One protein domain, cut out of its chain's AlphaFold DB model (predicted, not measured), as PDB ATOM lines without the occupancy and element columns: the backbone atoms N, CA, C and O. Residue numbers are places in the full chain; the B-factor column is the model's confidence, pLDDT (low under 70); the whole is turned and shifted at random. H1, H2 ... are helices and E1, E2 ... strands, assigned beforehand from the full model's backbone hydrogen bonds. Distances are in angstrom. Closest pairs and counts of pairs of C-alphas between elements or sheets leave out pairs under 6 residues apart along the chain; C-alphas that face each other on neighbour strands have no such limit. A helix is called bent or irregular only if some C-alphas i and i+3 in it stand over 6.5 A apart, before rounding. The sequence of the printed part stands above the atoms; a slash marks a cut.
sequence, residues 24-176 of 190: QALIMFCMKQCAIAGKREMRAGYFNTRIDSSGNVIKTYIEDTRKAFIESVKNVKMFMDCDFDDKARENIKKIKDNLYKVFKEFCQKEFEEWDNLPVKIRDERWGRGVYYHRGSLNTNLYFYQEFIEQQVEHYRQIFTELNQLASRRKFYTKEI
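This is residues 24 to 176 of the 190 residues of an uncharacterized protein of Candidatus Pacearchaeota archaeon (UniProt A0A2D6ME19). Four helices, H1, H2, H5 and H3, join side by side in a flat slab, H1 touching H2, H2 touching H5 and H5 touching H3, while a two-stranded hairpin, E1 and E2, reaches away from them as an arm. Short helix H4 lies beyond the last turns of H3, with residues 116 to 121 sticking out, and tiny H6 is near H1. The printed part has 153 residues with six named helices and two named strands, in the order H1 E1 E2 H2 H3 H4 H5 H6; the sheet, E1 - E2, is antiparallel and the class is mostly helix. The whole is loose, with a radius of gyration of the C-alphas of 20.1 A, and spans 62 by 50 by 20 A.

E1, residues 46 to 51, and E2, residues 57 to 62, form an antiparallel hairpin, their directions 152 degrees apart; N 48 and O 60 are 2.8 A apart and N 58 and O 50 are 2.8 A apart, both within hydrogen-bond range. E2 is joined by a tight link to H2, residues 65 to 83. H2 is irregular, C-alphas 79 and 82 being 7.3 A apart. H1, residues 24 to 38, touches H2 at a shallow tilt of 21 degrees, opposite ways, the closest C-alphas being those of Cys 34 and Ser 72, 4.9 A apart. H5, residues 142 to 168, touches H2, the closest C-alphas being those of Ile 70 and Tyr 155, 6.0 A apart; they run the same way at a shallow tilt of 34 degrees, only just short of steep. H1, H2 and H5 form a bundle, a group of helices side by side. H3, residues 86 to 115, touches H5 at a shallow tilt of 1 degree, opposite ways, with the closest C-alphas, those of Ile 92 and Ile 158, 5.9 A apart. H4, residues 119 to 127, is close to H3 but not clearly touching, the closest C-alphas, those of Trp 114 and Arg 122, being 7.6 A apart. H6, residues 173 to 176, is near H1. In H1, H3, H4 and H5 every O i to N i+4 pair is within hydrogen-bond range, in H2 13 of 15, and H6 is too short for such a pair.

H3 is 43.1 A long, H5 39.6 A, H2 27.6 A and H1 20.7 A; E1 is 16.5 A and E2 15.6 A. H1 begins at C-alpha 24, (107.712, 116.275, 128.712), and H5 ends at C-alpha 168, (103.017, 107.791, 120.204).

The farthest C-alphas, those of Lys 120 and Lys 174, are 64.2 A apart. The printed part has no cut. The link from H4 to H5, residues 128 to 141, is long. Residues 173 to 176 have pLDDT under 70.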
ATOM      1  N   GLN A  24     107.606 116.213 130.165       89.31
ATOM      2  CA  GLN A  24     107.712 116.275 128.712       89.31
ATOM      3  C   GLN A  24     108.824 117.228 128.250       89.31
ATOM      4  O   GLN A  24     109.599 116.858 127.372       89.31
ATOM      5  N   ALA A  25     108.944 118.417 128.852       88.88
ATOM      6  CA  ALA A  25     109.999 119.377 128.510       88.88
ATOM      7  C   ALA A  25     111.394 118.806 128.810       88.88
ATOM      8  O   ALA A  25     112.315 118.936 128.003       88.88
ATOM      9  N   LEU A  26     111.540 118.082 129.924       90.50
ATOM     10  CA  LEU A  26     112.789 117.408 130.275       90.50
ATOM     11  C   LEU A  26     113.155 116.306 129.269       90.50
ATOM     12  O   LEU A  26     114.298 116.239 128.813       90.50
ATOM     13  N   ILE A  27     112.187 115.475 128.871       92.69
ATOM     14  CA  ILE A  27     112.401 114.443 127.845       92.69
ATOM     15  C   ILE A  27     112.827 115.078 126.521       92.69
ATOM     16  O   ILE A  27     113.801 114.627 125.912       92.69
ATOM     17  N   MET A  28     112.140 116.136 126.089       91.69
ATOM     18  CA  MET A  28     112.449 116.843 124.847       91.69
ATOM     19  C   MET A  28     113.839 117.484 124.882       91.69
ATOM     20  O   MET A  28     114.608 117.347 123.924       91.69
ATOM     21  N   PHE A  29     114.224 118.080 126.013       92.06
ATOM     22  CA  PHE A  29     115.582 118.567 126.236       92.06
ATOM     23  C   PHE A  29     116.615 117.441 126.091       92.06
ATOM     24  O   PHE A  29     117.579 117.582 125.334       92.06
ATOM     25  N   CYS A  30     116.406 116.293 126.741       95.06
ATOM     26  CA  CYS A  30     117.308 115.148 126.626       95.06
ATOM     27  C   CYS A  30     117.388 114.608 125.189       95.06
ATOM     28  O   CYS A  30     118.483 114.305 124.714       95.06
ATOM     29  N   MET A  31     116.263 114.525 124.470       95.44
ATOM     30  CA  MET A  31     116.245 114.111 123.063       95.44
ATOM     31  C   MET A  31     117.040 115.066 122.174       95.44
ATOM     32  O   MET A  31     117.823 114.617 121.335       95.44
ATOM     33  N   LYS A  32     116.897 116.379 122.389       95.19
ATOM     34  CA  LYS A  32     117.676 117.405 121.688       95.19
ATOM     35  C   LYS A  32     119.172 117.243 121.951       95.19
ATOM     36  O   LYS A  32     119.955 117.261 121.001       95.19
ATOM     37  N   GLN A  33     119.580 117.043 123.206       95.62
ATOM     38  CA  GLN A  33     120.988 116.797 123.546       95.62
ATOM     39  C   GLN A  33     121.515 115.516 122.889       95.62
ATOM     40  O   GLN A  33     122.611 115.512 122.329       95.62
ATOM     41  N   CYS A  34     120.708 114.456 122.868       97.12
ATOM     42  CA  CYS A  34     121.044 113.209 122.190       97.12
ATOM     43  C   CYS A  34     121.225 113.400 120.675       97.12
ATOM     44  O   CYS A  34     122.194 112.904 120.100       97.12
ATOM     45  N   ALA A  35     120.362 114.181 120.020       95.75
ATOM     46  CA  ALA A  35     120.517 114.528 118.607       95.75
ATOM     47  C   ALA A  35     121.780 115.373 118.345       95.75
ATOM     48  O   ALA A  35     122.484 115.154 117.356       95.75
ATOM     49  N   ILE A  36     122.117 116.306 119.246       95.00
ATOM     50  CA  ILE A  36     123.354 117.101 119.175       95.00
ATOM     51  C   ILE A  36     124.602 116.222 119.331       95.00
ATOM     52  O   ILE A  36     125.599 116.471 118.653       95.00
ATOM     53  N   ALA A  37     124.567 115.204 120.193       96.56
ATOM     54  CA  ALA A  37     125.650 114.232 120.305       96.56
ATOM     55  C   ALA A  37     125.730 113.346 119.050       96.56
ATOM     56  O   ALA A  37     126.811 113.146 118.501       96.56
ATOM     57  N   GLY A  38     124.580 112.889 118.548       94.44
ATOM     58  CA  GLY A  38     124.467 112.008 117.384       94.44
ATOM     59  C   GLY A  38     124.912 112.629 116.056       94.44
ATOM     60  O   GLY A  38     125.381 111.900 115.188       94.44
ATOM     61  N   LYS A  39     124.809 113.958 115.894       95.44
ATOM     62  CA  LYS A  39     125.261 114.663 114.675       95.44
ATOM     63  C   LYS A  39     126.780 114.857 114.583       95.44
ATOM     64  O   LYS A  39     127.265 115.306 113.548       95.44
ATOM     65  N   ARG A  40     127.526 114.628 115.669       95.44
ATOM     66  CA  ARG A  40     128.990 114.769 115.674       95.44
ATOM     67  C   ARG A  40     129.625 113.557 114.993       95.44
ATOM     68  O   ARG A  40     129.077 112.460 115.023       95.44
ATOM     69  N   GLU A  41     130.812 113.751 114.427       95.50
ATOM     70  CA  GLU A  41     131.635 112.639 113.954       95.50
ATOM     71  C   GLU A  41     131.953 111.688 115.120       95.50
ATOM     72  O   GLU A  41     132.389 112.118 116.195       95.50
ATOM     73  N   MET A  42     131.707 110.395 114.908       96.44
ATOM     74  CA  MET A  42     131.902 109.342 115.902       96.44
ATOM     75  C   MET A  42     133.380 108.955 115.953       96.44
ATOM     76  O   MET A  42     133.880 108.299 115.047       96.44
ATOM     77  N   ARG A  43     134.085 109.361 117.011       95.38
ATOM     78  CA  ARG A  43     135.531 109.171 117.155       95.38
ATOM     79  C   ARG A  43     135.932 108.876 118.592       95.38
ATOM     80  O   ARG A  43     135.262 109.292 119.538       95.38
ATOM     81  N   ALA A  44     137.059 108.184 118.737       95.62
ATOM     82  CA  ALA A  44     137.685 107.949 120.029       95.62
ATOM     83  C   ALA A  44     138.147 109.260 120.677       95.62
ATOM     84  O   ALA A  44     138.544 110.201 119.988       95.62
ATOM     85  N   GLY A  45     138.112 109.306 122.009       94.75
ATOM     86  CA  GLY A  45     138.662 110.429 122.765       94.75
ATOM     87  C   GLY A  45     140.189 110.445 122.696       94.75
ATOM     88  O   GLY A  45     140.826 109.392 122.647       94.75
ATOM     89  N   TYR A  46     140.786 111.634 122.704       94.94
ATOM     90  CA  TYR A  46     142.233 111.809 122.572       94.94
ATOM     91  C   TYR A  46     142.721 113.036 123.342       94.94
ATOM     92  O   TYR A  46     141.974 113.980 123.588       94.94
ATOM     93  N   PHE A  47     143.998 113.041 123.723       95.00
ATOM     94  CA  PHE A  47     144.627 114.225 124.303       95.00
ATOM     95  C   PHE A  47     145.122 115.141 123.189       95.00
ATOM     96  O   PHE A  47     146.007 114.774 122.419       95.00
ATOM     97  N   ASN A  48     144.562 116.344 123.121       94.94
ATOM     98  CA  ASN A  48     145.073 117.404 122.273       94.94
ATOM     99  C   ASN A  48     146.132 118.205 123.034       94.94
ATOM    100  O   ASN A  48     145.953 118.513 124.213       94.94
ATOM    101  N   THR A  49     147.223 118.558 122.364       95.81
ATOM    102  CA  THR A  49     148.310 119.331 122.972       95.81
ATOM    103  C   THR A  49     148.451 120.654 122.232       95.81
ATOM    104  O   THR A  49     148.598 120.663 121.012       95.81
ATOM    105  N   ARG A  50     148.397 121.773 122.958       94.25
ATOM    106  CA  ARG A  50     148.552 123.122 122.406       94.25
ATOM    107  C   ARG A  50     149.619 123.878 123.186       94.25
ATOM    108  O   ARG A  50     149.695 123.750 124.403       94.25
ATOM    109  N   ILE A  51     150.419 124.669 122.480       94.19
ATOM    110  CA  ILE A  51     151.380 125.589 123.093       94.19
ATOM    111  C   ILE A  51     150.686 126.944 123.259       94.19
ATOM    112  O   ILE A  51     150.065 127.439 122.313       94.19
ATOM    113  N   ASP A  52     150.720 127.500 124.467       93.81
ATOM    114  CA  ASP A  52     150.186 128.835 124.745       93.81
ATOM    115  C   ASP A  52     151.153 129.945 124.283       93.81
ATOM    116  O   ASP A  52     152.280 129.692 123.857       93.81
ATOM    117  N   SER A  53     150.720 131.205 124.357       92.50
ATOM    118  CA  SER A  53     151.563 132.360 124.004       92.50
ATOM    119  C   SER A  53     152.784 132.542 124.915       92.50
ATOM    120  O   SER A  53     153.676 133.318 124.585       92.50
ATOM    121  N   SER A  54     152.822 131.857 126.059       94.38
ATOM    122  CA  SER A  54     153.911 131.885 127.036       94.38
ATOM    123  C   SER A  54     154.890 130.715 126.862       94.38
ATOM    124  O   SER A  54     155.853 130.615 127.615       94.38
ATOM    125  N   GLY A  55     154.672 129.849 125.866       93.44
ATOM    126  CA  GLY A  55     155.505 128.681 125.589       93.44
ATOM    127  C   GLY A  55     155.184 127.449 126.444       93.44
ATOM    128  O   GLY A  55     155.890 126.447 126.334       93.44
ATOM    129  N   ASN A  56     154.131 127.471 127.266       94.00
ATOM    130  CA  ASN A  56     153.719 126.315 128.059       94.00
ATOM    131  C   ASN A  56     152.915 125.322 127.219       94.00
ATOM    132  O   ASN A  56     152.101 125.690 126.370       94.00
ATOM    133  N   VAL A  57     153.096 124.037 127.518       94.12
ATOM    134  CA  VAL A  57     152.370 122.941 126.876       94.12
ATOM    135  C   VAL A  57     151.092 122.639 127.661       94.12
ATOM    136  O   VAL A  57     151.144 122.065 128.746       94.12
ATOM    137  N   ILE A  58     149.936 122.972 127.089       94.50
ATOM    138  CA  ILE A  58     148.616 122.647 127.636       94.50
ATOM    139  C   ILE A  58     148.119 121.355 126.987       94.50
ATOM    140  O   ILE A  58     148.004 121.260 125.763       94.50
ATOM    141  N   LYS A  59     147.800 120.355 127.814       95.31
ATOM    142  CA  LYS A  59     147.151 119.109 127.386       95.31
ATOM    143  C   LYS A  59     145.669 119.158 127.747       95.31
ATOM    144  O   LYS A  59     145.325 119.221 128.922       95.31
ATOM    145  N   THR A  60     144.801 119.083 126.745       95.56
ATOM    146  CA  THR A  60     143.343 119.063 126.913       95.56
ATOM    147  C   THR A  60     142.802 117.729 126.428       95.56
ATOM    148  O   THR A  60     143.053 117.331 125.290       95.56
ATOM    149  N   TYR A  61     142.052 117.030 127.276       96.12
ATOM    150  CA  TYR A  61     141.348 115.825 126.855       96.12
ATOM    151  C   TYR A  61     140.130 116.197 126.007       96.12
ATOM    152  O   TYR A  61     139.289 116.988 126.431       96.12
ATOM    153  N   ILE A  62     140.049 115.624 124.811       95.44
ATOM    154  CA  ILE A  62     138.879 115.680 123.943       95.44
ATOM    155  C   ILE A  62     138.083 114.395 124.167       95.44
ATOM    156  O   ILE A  62     138.623 113.296 124.034       95.44
ATOM    157  N   GLU A  63     136.807 114.547 124.522       96.44
ATOM    158  CA  GLU A  63     135.922 113.433 124.865       96.44
ATOM    159  C   GLU A  63     135.704 112.446 123.708       96.44
ATOM    160  O   GLU A  63     135.725 112.810 122.529       96.44
ATOM    161  N   ASP A  64     135.453 111.182 124.060       97.12
ATOM    162  CA  ASP A  64     135.008 110.159 123.115       97.12
ATOM    163  C   ASP A  64     133.542 110.410 122.737       97.12
ATOM    164  O   ASP A  64     132.629 110.219 123.550       97.12
ATOM    165  N   THR A  65     133.309 110.833 121.495       97.81
ATOM    166  CA  THR A  65     131.970 111.224 121.032       97.81
ATOM    167  C   THR A  65     131.020 110.031 120.935       97.81
ATOM    168  O   THR A  65     129.813 110.205 121.101       97.81
ATOM    169  N   ARG A  66     131.545 108.810 120.763       98.06
ATOM    170  CA  ARG A  66     130.752 107.569 120.749       98.06
ATOM    171  C   ARG A  66     130.176 107.302 122.134       98.06
ATOM    172  O   ARG A  66     128.976 107.068 122.271       98.06
ATOM    173  N   LYS A  67     131.017 107.409 123.171       97.31
ATOM    174  CA  LYS A  67     130.592 107.263 124.574       97.31
ATOM    175  C   LYS A  67     129.618 108.363 124.985       97.31
ATOM    176  O   LYS A  67     128.609 108.053 125.612       97.31
ATOM    177  N   ALA A  68     129.883 109.608 124.589       97.69
ATOM    178  CA  ALA A  68     128.981 110.730 124.845       97.69
ATOM    179  C   ALA A  68     127.593 110.499 124.220       97.69
ATOM    180  O   ALA A  68     126.574 110.692 124.882       97.69
ATOM    181  N   PHE A  69     127.539 110.007 122.976       98.44
ATOM    182  CA  PHE A  69     126.281 109.635 122.330       98.44
ATOM    183  C   PHE A  69     125.564 108.496 123.068       98.44
ATOM    184  O   PHE A  69     124.395 108.642 123.425       98.44
ATOM    185  N   ILE A  70     126.253 107.392 123.364       98.50
ATOM    186  CA  ILE A  70     125.679 106.257 124.105       98.50
ATOM    187  C   ILE A  70     125.075 106.717 125.439       98.50
ATOM    188  O   ILE A  70     123.952 106.338 125.776       98.50
ATOM    189  N   GLU A  71     125.792 107.557 126.183       98.38
ATOM    190  CA  GLU A  71     125.319 108.073 127.466       98.38
ATOM    191  C   GLU A  71     124.109 108.996 127.301       98.38
ATOM    192  O   GLU A  71     123.137 108.887 128.049       98.38
ATOM    193  N   SER A  72     124.090 109.830 126.259       98.19
ATOM    194  CA  SER A  72     122.925 110.665 125.959       98.19
ATOM    195  C   SER A  72     121.659 109.838 125.681       98.19
ATOM    196  O   SER A  72     120.594 110.168 126.203       98.19
ATOM    197  N   VAL A  73     121.767 108.707 124.970       98.44
ATOM    198  CA  VAL A  73     120.630 107.799 124.733       98.44
ATOM    199  C   VAL A  73     120.165 107.139 126.034       98.44
ATOM    200  O   VAL A  73     118.959 107.022 126.266       98.44
ATOM    201  N   LYS A  74     121.090 106.718 126.910       98.38
ATOM    202  CA  LYS A  74     120.730 106.170 128.231       98.38
ATOM    203  C   LYS A  74     119.970 107.185 129.076       98.38
ATOM    204  O   LYS A  74     118.991 106.800 129.707       98.38
ATOM    205  N   ASN A  75     120.374 108.452 129.044       97.56
ATOM    206  CA  ASN A  75     119.686 109.516 129.769       97.56
ATOM    207  C   ASN A  75     118.257 109.708 129.255       97.56
ATOM    208  O   ASN A  75     117.326 109.703 130.056       97.56
ATOM    209  N   VAL A  76     118.051 109.768 127.932       97.50
ATOM    210  CA  VAL A  76     116.692 109.807 127.354       97.50
ATOM    211  C   VAL A  76     115.879 108.594 127.815       97.50
ATOM    212  O   VAL A  76     114.759 108.741 128.300       97.50
ATOM    213  N   LYS A  77     116.458 107.389 127.728       97.81
ATOM    214  CA  LYS A  77     115.807 106.148 128.166       97.81
ATOM    215  C   LYS A  77     115.429 106.181 129.652       97.81
ATOM    216  O   LYS A  77     114.398 105.632 130.016       97.81
ATOM    217  N   MET A  78     116.278 106.749 130.505       97.31
ATOM    218  CA  MET A  78     116.041 106.852 131.944       97.31
ATOM    219  C   MET A  78     114.828 107.734 132.235       97.31
ATOM    220  O   MET A  78     113.954 107.318 132.988       97.31
ATOM    221  N   PHE A  79     114.740 108.908 131.607       94.81
ATOM    222  CA  PHE A  79     113.602 109.807 131.805       94.81
ATOM    223  C   PHE A  79     112.308 109.263 131.199       94.81
ATOM    224  O   PHE A  79     111.249 109.438 131.780       94.81
ATOM    225  N   MET A  80     112.377 108.549 130.075       95.50
ATOM    226  CA  MET A  80     111.188 107.975 129.440       95.50
ATOM    227  C   MET A  80     110.722 106.643 130.049       95.50
ATOM    228  O   MET A  80     109.701 106.124 129.612       95.50
ATOM    229  N   ASP A  81     111.444 106.048 131.005       94.06
ATOM    230  CA  ASP A  81     111.196 104.665 131.454       94.06
ATOM    231  C   ASP A  81     109.778 104.466 132.026       94.06
ATOM    232  O   ASP A  81     109.148 103.430 131.796       94.06
ATOM    233  N   CYS A  82     109.236 105.489 132.700       93.44
ATOM    234  CA  CYS A  82     107.861 105.499 133.205       93.44
ATOM    235  C   CYS A  82     106.799 105.566 132.092       93.44
ATOM    236  O   CYS A  82     105.682 105.088 132.286       93.44
ATOM    237  N   ASP A  83     107.148 106.088 130.916       94.62
ATOM    238  CA  ASP A  83     106.250 106.252 129.769       94.62
ATOM    239  C   ASP A  83     106.267 105.057 128.812       94.62
ATOM    240  O   ASP A  83     105.546 105.050 127.803       94.62
ATOM    241  N   PHE A  84     107.087 104.043 129.083       96.50
ATOM    242  CA  PHE A  84     107.239 102.896 128.198       96.50
ATOM    243  C   PHE A  84     105.938 102.100 128.073       96.50
ATOM    244  O   PHE A  84     105.370 101.640 129.065       96.50
ATOM    245  N   ASP A  85     105.499 101.894 126.831       95.88
ATOM    246  CA  ASP A  85     104.516 100.869 126.489       95.88
ATOM    247  C   ASP A  85     105.191  99.492 126.350       95.88
ATOM    248  O   ASP A  85     106.419  99.380 126.260       95.88
ATOM    249  N   ASP A  86     104.394  98.422 126.340       96.69
ATOM    250  CA  ASP A  86     104.927  97.055 126.275       96.69
ATOM    251  C   ASP A  86     105.731  96.807 124.993       96.69
ATOM    252  O   ASP A  86     106.764  96.137 125.026       96.69
ATOM    253  N   LYS A  87     105.330  97.444 123.885       96.38
ATOM    254  CA  LYS A  87     106.047  97.389 122.608       96.38
ATOM    255  C   LYS A  87     107.462  97.972 122.725       96.38
ATOM    256  O   LYS A  87     108.423  97.330 122.308       96.38
ATOM    257  N   ALA A  88     107.611  99.163 123.307       97.00
ATOM    258  CA  ALA A  88     108.908  99.797 123.521       97.00
ATOM    259  C   ALA A  88     109.783  98.969 124.470       97.00
ATOM    260  O   ALA A  88     110.968  98.777 124.191       97.00
ATOM    261  N   ARG A  89     109.206  98.433 125.558       97.62
ATOM    262  CA  ARG A  89     109.929  97.552 126.495       97.62
ATOM    263  C   ARG A  89     110.490  96.331 125.784       97.62
ATOM    264  O   ARG A  89     111.669  96.022 125.948       97.62
ATOM    265  N   GLU A  90     109.663  95.652 124.995       98.25
ATOM    266  CA  GLU A  90     110.058  94.442 124.282       98.25
ATOM    267  C   GLU A  90     111.136  94.730 123.229       98.25
ATOM    268  O   GLU A  90     112.162  94.045 123.198       98.25
ATOM    269  N   ASN A  91     110.956  95.771 122.412       98.25
ATOM    270  CA  ASN A  91     111.920  96.148 121.378       98.25
ATOM    271  C   ASN A  91     113.276  96.537 121.979       98.25
ATOM    272  O   ASN A  91     114.310  96.000 121.581       98.25
ATOM    273  N   ILE A  92     113.283  97.413 122.989       98.00
ATOM    274  CA  ILE A  92     114.519  97.842 123.657       98.00
ATOM    275  C   ILE A  92     115.203  96.656 124.343       98.00
ATOM    276  O   ILE A  92     116.433  96.553 124.299       98.00
ATOM    277  N   LYS A  93     114.439  95.736 124.945       98.19
ATOM    278  CA  LYS A  93     114.989  94.505 125.523       98.19
ATOM    279  C   LYS A  93     115.670  93.649 124.454       98.19
ATOM    280  O   LYS A  93     116.827  93.291 124.642       98.19
ATOM    281  N   LYS A  94     115.016  93.395 123.314       98.56
ATOM    282  CA  LYS A  94     115.606  92.637 122.194       98.56
ATOM    283  C   LYS A  94     116.914  93.263 121.702       98.56
ATOM    284  O   LYS A  94     117.890  92.546 121.500       98.56
ATOM    285  N   ILE A  95     116.958  94.590 121.562       98.44
ATOM    286  CA  ILE A  95     118.174  95.306 121.142       98.44
ATOM    287  C   ILE A  95     119.298  95.126 122.174       98.44
ATOM    288  O   ILE A  95     120.433  94.826 121.805       98.44
ATOM    289  N   LYS A  96     118.996  95.253 123.473       98.25
ATOM    290  CA  LYS A  96     119.979  95.039 124.549       98.25
ATOM    291  C   LYS A  96     120.472  93.594 124.625       98.25
ATOM    292  O   LYS A  96     121.669  93.380 124.806       98.25
ATOM    293  N   ASP A  97     119.579  92.623 124.462       98.44
ATOM    294  CA  ASP A  97     119.926  91.201 124.463       98.44
ATOM    295  C   ASP A  97     120.850  90.868 123.280       98.44
ATOM    296  O   ASP A  97     121.822  90.128 123.440       98.44
ATOM    297  N   ASN A  98     120.604  91.462 122.109       98.44
ATOM    298  CA  ASN A  98     121.488  91.336 120.951       98.44
ATOM    299  C   ASN A  98     122.851  91.996 121.192       98.44
ATOM    300  O   ASN A  98     123.874  91.353 120.971       98.44
ATOM    301  N   LEU A  99     122.889  93.215 121.740       98.19
ATOM    302  CA  LEU A  99     124.147  93.875 122.103       98.19
ATOM    303  C   LEU A  99     124.964  93.036 123.100       98.19
ATOM    304  O   LEU A  99     126.189  92.974 123.009       98.19
ATOM    305  N   TYR A 100     124.299  92.367 124.042       98.25
ATOM    306  CA  TYR A 100     124.963  91.487 124.999       98.25
ATOM    307  C   TYR A 100     125.531  90.216 124.348       98.25
ATOM    308  O   TYR A 100     126.602  89.753 124.748       98.25
ATOM    309  N   LYS A 101     124.865  89.661 123.326       98.38
ATOM    310  CA  LYS A 101     125.429  88.571 122.509       98.38
ATOM    311  C   LYS A 101     126.678  89.037 121.765       98.38
ATOM    312  O   LYS A 101     127.716  88.400 121.903       98.38
ATOM    313  N   VAL A 102     126.604  90.190 121.099       97.94
ATOM    314  CA  VAL A 102     127.751  90.803 120.409       97.94
ATOM    315  C   VAL A 102     128.914  91.018 121.383       97.94
ATOM    316  O   VAL A 102     130.040  90.623 121.105       97.94
ATOM    317  N   PHE A 103     128.649  91.557 122.575       98.06
ATOM    318  CA  PHE A 103     129.665  91.710 123.619       98.06
ATOM    319  C   PHE A 103     130.350  90.382 123.976       98.06
ATOM    320  O   PHE A 103     131.575  90.319 124.067       98.06
ATOM    321  N   LYS A 104     129.575  89.305 124.158       97.88
ATOM    322  CA  LYS A 104     130.125  87.973 124.445       97.88
ATOM    323  C   LYS A 104     130.991  87.442 123.309       97.88
ATOM    324  O   LYS A 104     132.033  86.856 123.592       97.88
ATOM    325  N   GLU A 105     130.587  87.655 122.062       97.38
ATOM    326  CA  GLU A 105     131.374  87.267 120.887       97.38
ATOM    327  C   GLU A 105     132.727  87.984 120.865       97.38
ATOM    328  O   GLU A 105     133.755  87.342 120.671       97.38
ATOM    329  N   PHE A 106     132.758  89.290 121.142       97.25
ATOM    330  CA  PHE A 106     134.014  90.038 121.245       97.25
ATOM    331  C   PHE A 106     134.892  89.562 122.408       97.25
ATOM    332  O   PHE A 106     136.092  89.381 122.224       97.25
ATOM    333  N   CYS A 107     134.310  89.294 123.581       96.38
ATOM    334  CA  CYS A 107     135.049  88.733 124.719       96.38
ATOM    335  C   CYS A 107     135.666  87.366 124.393       96.38
ATOM    336  O   CYS A 107     136.756  87.050 124.869       96.38
ATOM    337  N   GLN A 108     134.963  86.549 123.602       96.25
ATOM    338  CA  GLN A 108     135.447  85.244 123.164       96.25
ATOM    339  C   GLN A 108     136.593  85.384 122.155       96.25
ATOM    340  O   GLN A 108     137.616  84.729 122.318       96.25
ATOM    341  N   LYS A 109     136.473  86.288 121.175       95.81
ATOM    342  CA  LYS A 109     137.559  86.585 120.226       95.81
ATOM    343  C   LYS A 109     138.812  87.111 120.933       95.81
ATOM    344  O   LYS A 109     139.914  86.661 120.636       95.81
ATOM    345  N   GLU A 110     138.648  88.017 121.902       95.94
ATOM    346  CA  GLU A 110     139.767  88.543 122.695       95.94
ATOM    347  C   GLU A 110     140.448  87.443 123.516       95.94
ATOM    348  O   GLU A 110     141.676  87.399 123.595       95.94
ATOM    349  N   PHE A 111     139.662  86.526 124.087       95.00
ATOM    350  CA  PHE A 111     140.191  85.361 124.790       95.00
ATOM    351  C   PHE A 111     141.001  84.450 123.867       95.00
ATOM    352  O   PHE A 111     142.125  84.093 124.209       95.00
ATOM    353  N   GLU A 112     140.450  84.090 122.708       95.56
ATOM    354  CA  GLU A 112     141.119  83.228 121.732       95.56
ATOM    355  C   GLU A 112     142.425  83.856 121.242       95.56
ATOM    356  O   GLU A 112     143.447  83.175 121.171       95.56
ATOM    357  N   GLU A 113     142.436  85.160 120.960       94.38
ATOM    358  CA  GLU A 113     143.671  85.854 120.600       94.38
ATOM    359  C   GLU A 113     144.680  85.818 121.752       94.38
ATOM    360  O   GLU A 113     145.844  85.498 121.530       94.38
ATOM    361  N   TRP A 114     144.242  86.100 122.982       93.88
ATOM    362  CA  TRP A 114     145.111  86.105 124.157       93.88
ATOM    363  C   TRP A 114     145.710  84.728 124.464       93.88
ATOM    364  O   TRP A 114     146.893  84.637 124.795       93.88
ATOM    365  N   ASP A 115     144.919  83.661 124.370       94.88
ATOM    366  CA  ASP A 115     145.357  82.299 124.683       94.88
ATOM    367  C   ASP A 115     146.366  81.766 123.656       94.88
ATOM    368  O   ASP A 115     147.325  81.085 124.016       94.88
ATOM    369  N   ASN A 116     146.223  82.184 122.396       96.12
ATOM    370  CA  ASN A 116     147.144  81.840 121.314       96.12
ATOM    371  C   ASN A 116     148.480  82.612 121.361       96.12
ATOM    372  O   ASN A 116     149.392  82.313 120.585       96.12
ATOM    373  N   LEU A 117     148.638  83.602 122.250       95.19
ATOM    374  CA  LEU A 117     149.895  84.341 122.377       95.19
ATOM    375  C   LEU A 117     150.989  83.501 123.067       95.19
ATOM    376  O   LEU A 117     150.764  82.933 124.142       95.19
ATOM    377  N   PRO A 118     152.233  83.516 122.546       97.12
ATOM    378  CA  PRO A 118     153.390  82.987 123.256       97.12
ATOM    379  C   PRO A 118     153.520  83.582 124.663       97.12
ATOM    380  O   PRO A 118     153.315  84.783 124.853       97.12
ATOM    381  N   VAL A 119     153.938  82.764 125.638       95.50
ATOM    382  CA  VAL A 119     154.120  83.175 127.050       95.50
ATOM    383  C   VAL A 119     154.928  84.469 127.159       95.50
ATOM    384  O   VAL A 119     154.467  85.420 127.775       95.50
ATOM    385  N   LYS A 120     156.053  84.559 126.440       97.00
ATOM    386  CA  LYS A 120     156.902  85.757 126.418       97.00
ATOM    387  C   LYS A 120     156.143  87.030 126.009       97.00
ATOM    388  O   LYS A 120     156.330  88.073 126.622       97.00
ATOM    389  N   ILE A 121     155.269  86.950 125.002       94.88
ATOM    390  CA  ILE A 121     154.473  88.103 124.549       94.88
ATOM    391  C   ILE A 121     153.405  88.461 125.586       94.88
ATOM    392  O   ILE A 121     153.145  89.643 125.813       94.88
ATOM    393  N   ARG A 122     152.794  87.461 126.235       94.12
ATOM    394  CA  ARG A 122     151.841  87.701 127.329       94.12
ATOM    395  C   ARG A 122     152.512  88.412 128.502       94.12
ATOM    396  O   ARG A 122     151.966  89.406 128.970       94.12
ATOM    397  N   ASP A 123     153.706  87.982 128.898       94.50
ATOM    398  CA  ASP A 123     154.487  88.617 129.966       94.50
ATOM    399  C   ASP A 123     154.859  90.065 129.606       94.50
ATOM    400  O   ASP A 123     154.696  90.977 130.418       94.50
ATOM    401  N   GLU A 124     155.279  90.310 128.358       94.69
ATOM    402  CA  GLU A 124     155.556  91.659 127.851       94.69
ATOM    403  C   GLU A 124     154.311  92.564 127.869       94.69
ATOM    404  O   GLU A 124     154.400  93.731 128.261       94.69
ATOM    405  N   ARG A 125     153.141  92.050 127.462       93.69
ATOM    406  CA  ARG A 125     151.865  92.788 127.520       93.69
ATOM    407  C   ARG A 125     151.455  93.072 128.962       93.69
ATOM    408  O   ARG A 125     151.081  94.206 129.273       93.69
ATOM    409  N   TRP A 126     151.592  92.087 129.846       92.12
ATOM    410  CA  TRP A 126     151.264  92.233 131.260       92.12
ATOM    411  C   TRP A 126     152.144  93.293 131.930       92.12
ATOM    412  O   TRP A 126     151.622  94.167 132.623       92.12
ATOM    413  N   GLY A 127     153.447  93.320 131.630       92.94
ATOM    414  CA  GLY A 127     154.364  94.365 132.097       92.94
ATOM    415  C   GLY A 127     153.986  95.785 131.646       92.94
ATOM    416  O   GLY A 127     154.362  96.759 132.292       92.94
ATOM    417  N   ARG A 128     153.196  95.919 130.572       92.12
ATOM    418  CA  ARG A 128     152.635  97.194 130.083       92.12
ATOM    419  C   ARG A 128     151.223  97.479 130.607       92.12
ATOM    420  O   ARG A 128     150.589  98.428 130.155       92.12
ATOM    421  N   GLY A 129     150.707  96.658 131.522       90.06
ATOM    422  CA  GLY A 129     149.351  96.783 132.056       90.06
ATOM    423  C   GLY A 129     148.252  96.346 131.082       90.06
ATOM    424  O   GLY A 129     147.089  96.685 131.286       90.06
ATOM    425  N   VAL A 130     148.590  95.601 130.025       90.81
ATOM    426  CA  VAL A 130     147.612  95.004 129.110       90.81
ATOM    427  C   VAL A 130     147.370  93.568 129.550       90.81
ATOM    428  O   VAL A 130     148.235  92.713 129.393       90.81
ATOM    429  N   TYR A 131     146.191  93.314 130.108       88.38
ATOM    430  CA  TYR A 131     145.771  92.000 130.581       88.38
ATOM    431  C   TYR A 131     144.395  91.644 130.029       88.38
ATOM    432  O   TYR A 131     143.532  92.508 129.857       88.38
ATOM    433  N   TYR A 132     144.198  90.355 129.778       88.88
ATOM    434  CA  TYR A 132     142.876  89.790 129.563       88.88
ATOM    435  C   TYR A 132     142.170  89.604 130.908       88.88
ATOM    436  O   TYR A 132     142.769  89.124 131.875       88.88
ATOM    437  N   HIS A 133     140.883  89.933 130.963       88.50
ATOM    438  CA  HIS A 133     140.035  89.593 132.096       88.50
ATOM    439  C   HIS A 133     138.746  88.940 131.605       88.50
ATOM    440  O   HIS A 133     138.031  89.476 130.756       88.50
ATOM    441  N   ARG A 134     138.458  87.752 132.147       89.00
ATOM    442  CA  ARG A 134     137.375  86.901 131.659       89.00
ATOM    443  C   ARG A 134     136.029  87.611 131.750       89.00
ATOM    444  O   ARG A 134     135.604  88.012 132.826       89.00
ATOM    445  N   GLY A 135     135.341  87.702 130.613       90.31
ATOM    446  CA  GLY A 135     134.031  88.351 130.521       90.31
ATOM    447  C   GLY A 135     134.080  89.879 130.451       90.31
ATOM    448  O   GLY A 135     133.045  90.517 130.628       90.31
ATOM    449  N   SER A 136     135.248  90.464 130.186       93.88
ATOM    450  CA  SER A 136     135.420  91.896 129.936       93.88
ATOM    451  C   SER A 136     136.293  92.128 128.705       93.88
ATOM    452  O   SER A 136     137.047  91.241 128.320       93.88
ATOM    453  N   LEU A 137     136.184  93.319 128.116       94.75
ATOM    454  CA  LEU A 137     137.031  93.753 127.007       94.75
ATOM    455  C   LEU A 137     138.088  94.723 127.511       94.75
ATOM    456  O   LEU A 137     137.765  95.681 128.224       94.75
ATOM    457  N   ASN A 138     139.336  94.512 127.106       92.88
ATOM    458  CA  ASN A 138     140.401  95.446 127.420       92.88
ATOM    459  C   ASN A 138     140.261  96.716 126.565       92.88
ATOM    460  O   ASN A 138     140.319  96.673 125.338       92.88
ATOM    461  N   THR A 139     140.143  97.879 127.211       91.50
ATOM    462  CA  THR A 139     139.911  99.154 126.513       91.50
ATOM    463  C   THR A 139     141.045  99.589 125.585       91.50
ATOM    464  O   THR A 139     140.840 100.456 124.736       91.50
ATOM    465  N   ASN A 140     142.233  99.006 125.761       87.69
ATOM    466  CA  ASN A 140     143.429  99.301 124.978       87.69
ATOM    467  C   ASN A 140     143.585  98.381 123.757       87.69
ATOM    468  O   ASN A 140     144.505  98.588 122.967       87.69
ATOM    469  N   LEU A 141     142.730  97.364 123.604       89.81
ATOM    470  CA  LEU A 141     142.748  96.445 122.468       89.81
ATOM    471  C   LEU A 141     141.707  96.841 121.414       89.81
ATOM    472  O   LEU A 141     140.722  97.524 121.699       89.81
ATOM    473  N   TYR A 142     141.933  96.408 120.172       92.81
ATOM    474  CA  TYR A 142     141.082  96.779 119.037       92.81
ATOM    475  C   TYR A 142     139.656  96.226 119.160       92.81
ATOM    476  O   TYR A 142     138.716  96.922 118.786       92.81
ATOM    477  N   PHE A 143     139.472  95.048 119.771       95.12
ATOM    478  CA  PHE A 143     138.148  94.461 120.010       95.12
ATOM    479  C   PHE A 143     137.214  95.391 120.780       95.12
ATOM    480  O   PHE A 143     136.018  95.435 120.506       95.12
ATOM    481  N   TYR A 144     137.745  96.170 121.725       95.56
ATOM    482  CA  TYR A 144     136.951  97.165 122.434       95.56
ATOM    483  C   TYR A 144     136.500  98.309 121.520       95.56
ATOM    484  O   TYR A 144     135.376  98.789 121.655       95.56
ATOM    485  N   GLN A 145     137.352  98.739 120.586       94.81
ATOM    486  CA  GLN A 145     137.001  99.785 119.623       94.81
ATOM    487  C   GLN A 145     135.912  99.299 118.661       94.81
ATOM    488  O   GLN A 145     134.897  99.980 118.521       94.81
ATOM    489  N   GLU A 146     136.060  98.094 118.105       96.69
ATOM    490  CA  GLU A 146     135.040  97.469 117.252       96.69
ATOM    491  C   GLU A 146     133.725  97.239 118.013       96.69
ATOM    492  O   GLU A 146     132.636  97.517 117.505       96.69
ATOM    493  N   PHE A 147     133.799  96.795 119.272       97.81
ATOM    494  CA  PHE A 147     132.616  96.648 120.112       97.81
ATOM    495  C   PHE A 147     131.920  97.989 120.376       97.81
ATOM    496  O   PHE A 147     130.692  98.044 120.332       97.81
ATOM    497  N   ILE A 148     132.662  99.074 120.637       97.50
ATOM    498  CA  ILE A 148     132.063 100.407 120.805       97.50
ATOM    499  C   ILE A 148     131.314 100.827 119.540       97.50
ATOM    500  O   ILE A 148     130.235 101.404 119.647       97.50
ATOM    501  N   GLU A 149     131.847 100.550 118.353       96.62
ATOM    502  CA  GLU A 149     131.166 100.870 117.095       96.62
ATOM    503  C   GLU A 149     129.842 100.110 116.976       96.62
ATOM    504  O   GLU A 149     128.795 100.718 116.743       96.62
ATOM    505  N   GLN A 150     129.844  98.805 117.272       98.00
ATOM    506  CA  GLN A 150     128.609  98.018 117.341       98.00
ATOM    507  C   GLN A 150     127.651  98.549 118.412       98.00
ATOM    508  O   GLN A 150     126.437  98.609 118.203       98.00
ATOM    509  N   GLN A 151     128.182  98.971 119.558       98.00
ATOM    510  CA  GLN A 151     127.404  99.565 120.632       98.00
ATOM    511  C   GLN A 151     126.713 100.850 120.160       98.00
ATOM    512  O   GLN A 151     125.515 100.995 120.397       98.00
ATOM    513  N   VAL A 152     127.401 101.739 119.438       98.31
ATOM    514  CA  VAL A 152     126.797 102.950 118.854       98.31
ATOM    515  C   VAL A 152     125.607 102.599 117.962       98.31
ATOM    516  O   VAL A 152     124.547 103.202 118.131       98.31
ATOM    517  N   GLU A 153     125.723 101.604 117.078       98.25
ATOM    518  CA  GLU A 153     124.610 101.205 116.200       98.25
ATOM    519  C   GLU A 153     123.395 100.686 116.981       98.25
ATOM    520  O   GLU A 153     122.258 101.075 116.711       98.25
ATOM    521  N   HIS A 154     123.612  99.876 118.018       98.62
ATOM    522  CA  HIS A 154     122.517  99.404 118.870       98.62
ATOM    523  C   HIS A 154     121.866 100.557 119.646       98.62
ATOM    524  O   HIS A 154     120.644 100.607 119.789       98.62
ATOM    525  N   TYR A 155     122.649 101.529 120.119       98.50
ATOM    526  CA  TYR A 155     122.098 102.712 120.780       98.50
ATOM    527  C   TYR A 155     121.378 103.657 119.809       98.50
ATOM    528  O   TYR A 155     120.406 104.292 120.217       98.50
ATOM    529  N   ARG A 156     121.744 103.696 118.521       98.38
ATOM    530  CA  ARG A 156     120.927 104.359 117.488       98.38
ATOM    531  C   ARG A 156     119.566 103.689 117.340       98.38
ATOM    532  O   ARG A 156     118.565 104.395 117.324       98.38
ATOM    533  N   GLN A 157     119.510 102.357 117.317       98.50
ATOM    534  CA  GLN A 157     118.237 101.624 117.275       98.50
ATOM    535  C   GLN A 157     117.376 101.922 118.511       98.50
ATOM    536  O   GLN A 157     116.190 102.212 118.378       98.50
ATOM    537  N   ILE A 158     117.976 101.933 119.709       98.50
ATOM    538  CA  ILE A 158     117.271 102.339 120.936       98.50
ATOM    539  C   ILE A 158     116.746 103.769 120.795       98.50
ATOM    540  O   ILE A 158     115.589 104.028 121.117       98.50
ATOM    541  N   PHE A 159     117.557 104.699 120.292       98.19
ATOM    542  CA  PHE A 159     117.123 106.078 120.087       98.19
ATOM    543  C   PHE A 159     115.976 106.188 119.073       98.19
ATOM    544  O   PHE A 159     115.041 106.955 119.298       98.19
ATOM    545  N   THR A 160     115.981 105.401 117.996       98.00
ATOM    546  CA  THR A 160     114.850 105.308 117.062       98.00
ATOM    547  C   THR A 160     113.575 104.857 117.774       98.00
ATOM    548  O   THR A 160     112.540 105.503 117.620       98.00
ATOM    549  N   GLU A 161     113.643 103.816 118.605       98.00
ATOM    550  CA  GLU A 161     112.489 103.346 119.384       98.00
ATOM    551  C   GLU A 161     111.989 104.402 120.383       98.00
ATOM    552  O   GLU A 161     110.778 104.588 120.531       98.00
ATOM    553  N   LEU A 162     112.896 105.148 121.022       97.38
ATOM    554  CA  LEU A 162     112.546 106.253 121.922       97.38
ATOM    555  C   LEU A 162     111.845 107.400 121.174       97.38
ATOM    556  O   LEU A 162     110.830 107.901 121.654       97.38
ATOM    557  N   ASN A 163     112.311 107.775 119.977       96.25
ATOM    558  CA  ASN A 163     111.635 108.779 119.141       96.25
ATOM    559  C   ASN A 163     110.229 108.317 118.724       96.25
ATOM    560  O   ASN A 163     109.266 109.083 118.789       96.25
ATOM    561  N   GLN A 164     110.078 107.045 118.340       95.75
ATOM    562  CA  GLN A 164     108.762 106.491 118.025       95.75
ATOM    563  C   GLN A 164     107.837 106.508 119.247       95.75
ATOM    564  O   GLN A 164     106.652 106.808 119.109       95.75
ATOM    565  N   LEU A 165     108.353 106.199 120.440       95.06
ATOM    566  CA  LEU A 165     107.581 106.272 121.679       95.06
ATOM    567  C   LEU A 165     107.136 107.709 121.979       95.06
ATOM    568  O   LEU A 165     105.957 107.926 122.249       95.06
ATOM    569  N   ALA A 166     108.032 108.692 121.870       93.38
ATOM    570  CA  ALA A 166     107.681 110.102 122.052       93.38
ATOM    571  C   ALA A 166     106.606 110.565 121.060       93.38
ATOM    572  O   ALA A 166     105.694 111.302 121.434       93.38
ATOM    573  N   SER A 167     106.655 110.074 119.819       91.50
ATOM    574  CA  SER A 167     105.609 110.319 118.824       91.50
ATOM    575  C   SER A 167     104.265 109.718 119.252       91.50
ATOM    576  O   SER A 167     103.262 110.433 119.274       91.50
ATOM    577  N   ARG A 168     104.238 108.451 119.697       91.75
ATOM    578  CA  ARG A 168     103.017 107.791 120.204       91.75
ATOM    579  C   ARG A 168     102.423 108.499 121.424       91.75
ATOM    580  O   ARG A 168     101.206 108.608 121.532       91.75
ATOM    581  N   ARG A 169     103.274 109.011 122.317       88.88
ATOM    582  CA  ARG A 169     102.888 109.801 123.500       88.88
ATOM    583  C   ARG A 169     102.563 111.267 123.181       88.88
ATOM    584  O   ARG A 169     102.204 112.012 124.083       88.88
ATOM    585  N   LYS A 170     102.659 111.673 121.908       87.31
ATOM    586  CA  LYS A 170     102.427 113.040 121.417       87.31
ATOM    587  C   LYS A 170     103.334 114.096 122.067       87.31
ATOM    588  O   LYS A 170     102.986 115.273 122.090       87.31
ATOM    589  N   PHE A 171     104.536 113.731 122.514       83.25
ATOM    590  CA  PHE A 171     105.457 114.679 123.155       83.25
ATOM    591  C   PHE A 171     105.923 115.815 122.230       83.25
ATOM    592  O   PHE A 171     106.223 116.908 122.700       83.25
ATOM    593  N   TYR A 172     105.885 115.618 120.914       74.50
ATOM    594  CA  TYR A 172     106.231 116.663 119.945       74.50
ATOM    595  C   TYR A 172     105.131 117.720 119.735       74.50
ATOM    596  O   TYR A 172     105.392 118.751 119.120       74.50
ATOM    597  N   THR A 173     103.898 117.497 120.216       63.19
ATOM    598  CA  THR A 173     102.766 118.392 119.896       63.19
ATOM    599  C   THR A 173     102.761 119.714 120.660       63.19
ATOM    600  O   THR A 173     102.235 120.686 120.131       63.19
ATOM    601  N   LYS A 174     103.403 119.798 121.834       55.44
ATOM    602  CA  LYS A 174     103.396 121.024 122.655       55.44
ATOM    603  C   LYS A 174     104.463 122.057 122.263       55.44
ATOM    604  O   LYS A 174     104.236 123.244 122.439       55.44
ATOM    605  N   GLU A 175     105.600 121.630 121.707       52.56
ATOM    606  CA  GLU A 175     106.704 122.539 121.332       52.56
ATOM    607  C   GLU A 175     106.698 122.958 119.853       52.56
ATOM    608  O   GLU A 175     107.256 123.998 119.519       52.56
ATOM    609  N   ILE A 176     106.086 122.173 118.954       49.19
ATOM    610  CA  ILE A 176     106.119 122.458 117.506       49.19
ATOM    611  C   ILE A 176     104.928 123.309 117.045       49.19
ATOM    612  O   ILE A 176     105.073 124.066 116.088       49.19
TER     613      ILE A 176